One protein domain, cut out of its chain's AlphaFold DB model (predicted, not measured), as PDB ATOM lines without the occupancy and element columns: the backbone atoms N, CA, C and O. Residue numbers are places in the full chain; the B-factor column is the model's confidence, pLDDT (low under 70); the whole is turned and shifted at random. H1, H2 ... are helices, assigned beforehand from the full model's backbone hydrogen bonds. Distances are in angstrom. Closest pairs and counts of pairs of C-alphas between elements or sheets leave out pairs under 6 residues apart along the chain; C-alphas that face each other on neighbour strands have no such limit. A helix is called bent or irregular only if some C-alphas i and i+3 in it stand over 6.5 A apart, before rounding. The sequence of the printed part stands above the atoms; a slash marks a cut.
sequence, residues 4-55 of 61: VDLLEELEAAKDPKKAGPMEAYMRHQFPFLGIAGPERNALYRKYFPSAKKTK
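Overview. This is residues 4 to 55 of the 61 residues of the protein "DNA alkylation repair enzyme" of Streptococcus oralis (UniProt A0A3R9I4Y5). Four short helices are strung along a loose, elongated chain: H1 and H3 pair up side by side, running opposite ways, while H2 lies toward one end of the long axis and H4 sticks out at the other. A long loop, residues 26 to 36, leads back from H2 to H3. The 52 printed residues hold the named helices H1, H2, H3 and H4 in that order, with no named strand; the class is all helix. The radius of gyration of the C-alphas is 13.1 A, and the spans are 38 by 20 by 19 A.

Arrangement. Begin with the longest helix, H2, residues 16 to 25, which touches no helix. It is apart from H1, residues 4 to 12, and from H3, residues 37 to 44. Look next at Leu 6 and Tyr 44, whose C-alphas, the closest of H1 and H3, are 7.0 A apart; these helices touch and run opposite ways at a steep tilt of 36 degrees, only just past shallow. H4, residues 48 to 54, meets H3 only through their link and is apart from H1 and H2. In H1, H3 and H4 every O i to N i+4 pair is within hydrogen-bond range; in H2, 3 of 6 are.

Along the chain. Find C-alpha 16 at (210.524, 126.203, 215.663); from there H2 runs 14.7 A to C-alpha 25. H2 is neither bent nor irregular, but only just: C-alphas 17 and 20 are 6.3 A apart. H1 starts at (192.528, 115.273, 219.758) and spans 12.4 A, H3 10.6 A, and H4 10.0 A, ending at C-alpha 54, (185.756, 112.149, 237.589).

Size, cuts and confidence. The C-alphas farthest apart, of Ala 24 and Thr 54, are 38.2 A apart. Residues 48 to 55 stand free. The H2 to H3 link is long; the other two are tight. The printed part has no cut, and no printed residue is under 70 in pLDDT.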
ATOM      1  N   VAL A   4     192.173 114.856 221.121       87.19
ATOM      2  CA  VAL A   4     192.528 115.273 219.758       87.19
ATOM      3  C   VAL A   4     192.600 116.798 219.675       87.19
ATOM      4  O   VAL A   4     193.606 117.334 219.228       87.19
ATOM      5  N   ASP A   5     191.607 117.486 220.244       88.44
ATOM      6  CA  ASP A   5     191.557 118.954 220.290       88.44
ATOM      7  C   ASP A   5     192.789 119.556 221.008       88.44
ATOM      8  O   ASP A   5     193.326 120.588 220.604       88.44
ATOM      9  N   LEU A   6     193.279 118.897 222.071       88.25
ATOM     10  CA  LEU A   6     194.488 119.325 222.786       88.25
ATOM     11  C   LEU A   6     195.744 119.181 221.916       88.25
ATOM     12  O   LEU A   6     196.626 120.037 221.975       88.25
ATOM     13  N   LEU A   7     195.849 118.092 221.154       89.88
ATOM     14  CA  LEU A   7     196.985 117.858 220.266       89.88
ATOM     15  C   LEU A   7     197.020 118.903 219.148       89.88
ATOM     16  O   LEU A   7     198.079 119.477 218.911       89.88
ATOM     17  N   GLU A   8     195.870 119.218 218.548       92.19
ATOM     18  CA  GLU A   8     195.762 120.261 217.524       92.19
ATOM     19  C   GLU A   8     196.148 121.648 218.066       92.19
ATOM     20  O   GLU A   8     196.928 122.360 217.432       92.19
ATOM     21  N   GLU A   9     195.680 122.029 219.263       91.38
ATOM     22  CA  GLU A   9     196.073 123.307 219.882       91.38
ATOM     23  C   GLU A   9     197.578 123.368 220.195       91.38
ATOM     24  O   GLU A   9     198.205 124.418 220.032       91.38
ATOM     25  N   LEU A  10     198.175 122.262 220.656       91.50
ATOM     26  CA  LEU A  10     199.615 122.196 220.916       91.50
ATOM     27  C   LEU A  10     200.420 122.275 219.617       91.50
ATOM     28  O   LEU A  10     201.438 122.960 219.573       91.50
ATOM     29  N   GLU A  11     199.977 121.608 218.558       91.88
ATOM     30  CA  GLU A  11     200.667 121.632 217.273       91.88
ATOM     31  C   GLU A  11     200.577 123.009 216.601       91.88
ATOM     32  O   GLU A  11     201.579 123.516 216.091       91.88
ATOM     33  N   ALA A  12     199.428 123.682 216.705       92.31
ATOM     34  CA  ALA A  12     199.253 125.058 216.245       92.31
ATOM     35  C   ALA A  12     200.130 126.071 217.009       92.31
ATOM     36  O   ALA A  12     200.537 127.088 216.448       92.31
ATOM     37  N   ALA A  13     200.448 125.798 218.278       91.81
ATOM     38  CA  ALA A  13     201.287 126.655 219.120       91.81
ATOM     39  C   ALA A  13     202.802 126.415 218.949       91.81
ATOM     40  O   ALA A  13     203.603 126.960 219.714       91.81
ATOM     41  N   LYS A  14     203.212 125.589 217.978       93.31
ATOM     42  CA  LYS A  14     204.614 125.235 217.733       93.31
ATOM     43  C   LYS A  14     205.480 126.463 217.427       93.31
ATOM     44  O   LYS A  14     205.177 127.255 216.538       93.31
ATOM     45  N   ASP A  15     206.628 126.556 218.096       94.00
ATOM     46  CA  ASP A  15     207.657 127.569 217.864       94.00
ATOM     47  C   ASP A  15     208.988 126.902 217.452       94.00
ATOM     48  O   ASP A  15     209.766 126.453 218.304       94.00
ATOM     49  N   PRO A  16     209.307 126.851 216.145       90.62
ATOM     50  CA  PRO A  16     210.524 126.203 215.663       90.62
ATOM     51  C   PRO A  16     211.810 126.898 216.137       90.62
ATOM     52  O   PRO A  16     212.854 126.251 216.204       90.62
ATOM     53  N   LYS A  17     211.764 128.188 216.505       91.94
ATOM     54  CA  LYS A  17     212.949 128.910 216.994       91.94
ATOM     55  C   LYS A  17     213.334 128.450 218.396       91.94
ATOM     56  O   LYS A  17     214.516 128.325 218.703       91.94
ATOM     57  N   LYS A  18     212.334 128.181 219.239       92.19
ATOM     58  CA  LYS A  18     212.529 127.646 220.595       92.19
ATOM     59  C   LYS A  18     212.769 126.135 220.602       92.19
ATOM     60  O   LYS A  18     213.399 125.638 221.532       92.19
ATOM     61  N   ALA A  19     212.296 125.410 219.585       93.38
ATOM     62  CA  ALA A  19     212.436 123.958 219.496       93.38
ATOM     63  C   ALA A  19     213.903 123.497 219.481       93.38
ATOM     64  O   ALA A  19     214.279 122.663 220.300       93.38
ATOM     65  N   GLY A  20     214.750 124.091 218.633       92.75
ATOM     66  CA  GLY A  20     216.149 123.668 218.472       92.75
ATOM     67  C   GLY A  20     216.954 123.613 219.782       92.75
ATOM     68  O   GLY A  20     217.524 122.567 220.098       92.75
ATOM     69  N   PRO A  21     216.975 124.686 220.598       94.38
ATOM     70  CA  PRO A  21     217.630 124.664 221.909       94.38
ATOM     71  C   PRO A  21     217.062 123.617 222.883       94.38
ATOM     72  O   PRO A  21     217.818 123.036 223.661       94.38
ATOM     73  N   MET A  22     215.750 123.354 222.848       94.06
ATOM     74  CA  MET A  22     215.115 122.343 223.707       94.06
ATOM     75  C   MET A  22     215.491 120.916 223.291       94.06
ATOM     76  O   MET A  22     215.777 120.081 224.150       94.06
ATOM     77  N   GLU A  23     215.551 120.644 221.987       95.25
ATOM     78  CA  GLU A  23     216.037 119.363 221.464       95.25
ATOM     79  C   GLU A  23     217.505 119.148 221.828       95.25
ATOM     80  O   GLU A  23     217.864 118.081 222.323       95.25
ATOM     81  N   ALA A  24     218.344 120.175 221.655       95.56
ATOM     82  CA  ALA A  24     219.760 120.119 222.005       95.56
ATOM     83  C   ALA A  24     219.967 119.814 223.497       95.56
ATOM     84  O   ALA A  24     220.795 118.971 223.847       95.56
ATOM     85  N   TYR A  25     219.164 120.424 224.378       95.62
ATOM     86  CA  TYR A  25     219.163 120.109 225.809       95.62
ATOM     87  C   TYR A  25     218.870 118.621 226.076       95.62
ATOM     88  O   TYR A  25     219.522 117.998 226.912       95.62
ATOM     89  N   MET A  26     217.956 118.023 225.306       95.50
ATOM     90  CA  MET A  26     217.627 116.593 225.368       95.50
ATOM     91  C   MET A  26     218.543 115.702 224.509       95.50
ATOM     92  O   MET A  26     218.250 114.518 224.314       95.50
ATOM     93  N   ARG A  27     219.673 116.234 224.019       96.31
ATOM     94  CA  ARG A  27     220.639 115.542 223.143       96.31
ATOM     95  C   ARG A  27     220.009 115.009 221.853       96.31
ATOM     96  O   ARG A  27     220.376 113.936 221.389       96.31
ATOM     97  N   HIS A  28     219.034 115.737 221.310       94.50
ATOM     98  CA  HIS A  28     218.288 115.385 220.097       94.50
ATOM     99  C   HIS A  28     217.604 114.006 220.149       94.50
ATOM    100  O   HIS A  28     217.326 113.414 219.112       94.50
ATOM    101  N   GLN A  29     217.311 113.484 221.347       96.25
ATOM    102  CA  GLN A  29     216.606 112.203 221.503       96.25
ATOM    103  C   GLN A  29     215.109 112.305 221.202       96.25
ATOM    104  O   GLN A  29     214.465 111.295 220.930       96.25
ATOM    105  N   PHE A  30     214.555 113.516 221.261       94.06
ATOM    106  CA  PHE A  30     213.137 113.768 221.040       94.06
ATOM    107  C   PHE A  30     212.949 115.052 220.235       94.06
ATOM    108  O   PHE A  30     213.662 116.025 220.503       94.06
ATOM    109  N   PRO A  31     211.977 115.086 219.307       92.19
ATOM    110  CA  PRO A  31     211.556 116.323 218.673       92.19
ATOM    111  C   PRO A  31     210.783 117.195 219.668       92.19
ATOM    112  O   PRO A  31     210.022 116.687 220.497       92.19
ATOM    113  N   PHE A  32     210.944 118.515 219.576       94.50
ATOM    114  CA  PHE A  32     210.216 119.465 220.423       94.50
ATOM    115  C   PHE A  32     209.331 120.404 219.605       94.50
ATOM    116  O   PHE A  32     209.691 120.885 218.536       94.50
ATOM    117  N   LEU A  33     208.168 120.744 220.168       94.19
ATOM    118  CA  LEU A  33     207.292 121.784 219.618       94.19
ATOM    119  C   LEU A  33     207.778 123.204 219.952       94.19
ATOM    120  O   LEU A  33     207.242 124.167 219.424       94.19
ATOM    121  N   GLY A  34     208.765 123.362 220.838       95.12
ATOM    122  CA  GLY A  34     209.275 124.681 221.234       95.12
ATOM    123  C   GLY A  34     208.366 125.469 222.184       95.12
ATOM    124  O   GLY A  34     208.549 126.670 222.357       95.12
ATOM    125  N   ILE A  35     207.399 124.816 222.828       93.88
ATOM    126  CA  ILE A  35     206.458 125.464 223.751       93.88
ATOM    127  C   ILE A  35     207.041 125.453 225.164       93.88
ATOM    128  O   ILE A  35     207.324 124.388 225.721       93.88
ATOM    129  N   ALA A  36     207.195 126.627 225.781       91.81
ATOM    130  CA  ALA A  36     207.716 126.709 227.140       91.81
ATOM    131  C   ALA A  36     206.718 126.149 228.169       91.81
ATOM    132  O   ALA A  36     205.504 126.126 227.956       91.81
ATOM    133  N   GLY A  37     207.230 125.749 229.336       90.81
ATOM    134  CA  GLY A  37     206.422 125.203 230.432       90.81
ATOM    135  C   GLY A  37     205.178 126.038 230.776       90.81
ATOM    136  O   GLY A  37     204.090 125.467 230.826       90.81
ATOM    137  N   PRO A  38     205.279 127.368 230.966       91.88
ATOM    138  CA  PRO A  38     204.118 128.213 231.259       91.88
ATOM    139  C   PRO A  38     203.066 128.236 230.140       91.88
ATOM    140  O   PRO A  38     201.876 128.112 230.426       91.88
ATOM    141  N   GLU A  39     203.500 128.335 228.880       91.69
ATOM    142  CA  GLU A  39     202.632 128.391 227.692       91.69
ATOM    143  C   GLU A  39     201.866 127.071 227.527       91.69
ATOM    144  O   GLU A  39     200.634 127.047 227.477       91.69
ATOM    145  N   ARG A  40     202.588 125.947 227.592       91.75
ATOM    146  CA  ARG A  40     202.001 124.601 227.579       91.75
ATOM    147  C   ARG A  40     201.028 124.417 228.744       91.75
ATOM    148  O   ARG A  40     199.979 123.791 228.590       91.75
ATOM    149  N   ASN A  41     201.370 124.959 229.917       90.75
ATOM    150  CA  ASN A  41     200.545 124.828 231.109       90.75
ATOM    151  C   ASN A  41     199.198 125.549 230.996       90.75
ATOM    152  O   ASN A  41     198.191 125.054 231.507       90.75
ATOM    153  N   ALA A  42     199.168 126.690 230.313       90.50
ATOM    154  CA  ALA A  42     197.934 127.407 230.023       90.50
ATOM    155  C   ALA A  42     197.026 126.623 229.057       90.50
ATOM    156  O   ALA A  42     195.817 126.568 229.283       90.50
ATOM    157  N   LEU A  43     197.603 125.973 228.038       88.62
ATOM    158  CA  LEU A  43     196.860 125.165 227.063       88.62
ATOM    159  C   LEU A  43     196.242 123.921 227.713       88.62
ATOM    160  O   LEU A  43     195.023 123.757 227.684       88.62
ATOM    161  N   TYR A  44     197.042 123.093 228.402       85.19
ATOM    162  CA  TYR A  44     196.522 121.839 228.966       85.19
ATOM    163  C   TYR A  44     195.449 122.087 230.035       85.19
ATOM    164  O   TYR A  44     194.495 121.319 230.150       85.19
ATOM    165  N   ARG A  45     195.556 123.164 230.831       86.94
ATOM    166  CA  ARG A  45     194.625 123.441 231.942       86.94
ATOM    167  C   ARG A  45     193.162 123.550 231.516       86.94
ATOM    168  O   ARG A  45     192.307 123.361 232.376       86.94
ATOM    169  N   LYS A  46     192.870 123.806 230.238       85.56
ATOM    170  CA  LYS A  46     191.505 123.847 229.693       85.56
ATOM    171  C   LYS A  46     190.850 122.458 229.597       85.56
ATOM    172  O   LYS A  46     189.637 122.351 229.737       85.56
ATOM    173  N   TYR A  47     191.644 121.402 229.417       83.81
ATOM    174  CA  TYR A  47     191.161 120.066 229.033       83.81
ATOM    175  C   TYR A  47     190.940 119.124 230.218       83.81
ATOM    176  O   TYR A  47     189.986 118.353 230.256       83.81
ATOM    177  N   PHE A  48     191.795 119.212 231.237       81.31
ATOM    178  CA  PHE A  48     191.746 118.323 232.400       81.31
ATOM    179  C   PHE A  48     190.804 118.713 233.567       81.31
ATOM    180  O   PHE A  48     190.696 117.897 234.484       81.31
ATOM    181  N   PRO A  49     190.105 119.873 233.634       81.44
ATOM    182  CA  PRO A  49     189.190 120.161 234.747       81.44
ATOM    183  C   PRO A  49     188.075 119.122 234.880       81.44
ATOM    184  O   PRO A  49     187.740 118.717 235.990       81.44
ATOM    185  N   SER A  50     187.531 118.669 233.750       72.81
ATOM    186  CA  SER A  50     186.470 117.662 233.699       72.81
ATOM    187  C   SER A  50     186.985 116.291 234.140       72.81
ATOM    188  O   SER A  50     186.392 115.677 235.020       72.81
ATOM    189  N   ALA A  51     188.148 115.865 233.635       73.75
ATOM    190  CA  ALA A  51     188.788 114.607 234.030       73.75
ATOM    191  C   ALA A  51     189.159 114.571 235.527       73.75
ATOM    192  O   ALA A  51     188.973 113.561 236.202       73.75
ATOM    193  N   LYS A  52     189.612 115.703 236.089       73.12
ATOM    194  CA  LYS A  52     189.919 115.821 237.525       73.12
ATOM    195  C   LYS A  52     188.700 115.634 238.426       73.12
ATOM    196  O   LYS A  52     188.866 115.185 239.558       73.12
ATOM    197  N   LYS A  53     187.497 115.989 237.959       76.38
ATOM    198  CA  LYS A  53     186.252 115.781 238.718       76.38
ATOM    199  C   LYS A  53     185.873 114.306 238.779       76.38
ATOM    200  O   LYS A  53     185.426 113.851 239.825       76.38
ATOM    201  N   THR A  54     186.095 113.572 237.691       76.19
ATOM    202  CA  THR A  54     185.756 112.149 237.589       76.19
ATOM    203  C   THR A  54     186.617 111.278 238.512       76.19
ATOM    204  O   THR A  54     186.135 110.248 238.966       76.19
ATOM    205  N   LYS A  55     187.862 111.685 238.835       72.12
ATOM    206  CA  LYS A  55     188.834 110.959 239.700       72.12
ATOM    207  C   LYS A  55     189.077 109.483 239.335       72.12
ATOM    208  O   LYS A  55     189.749 108.772 240.077       72.12
TER     209      LYS A  55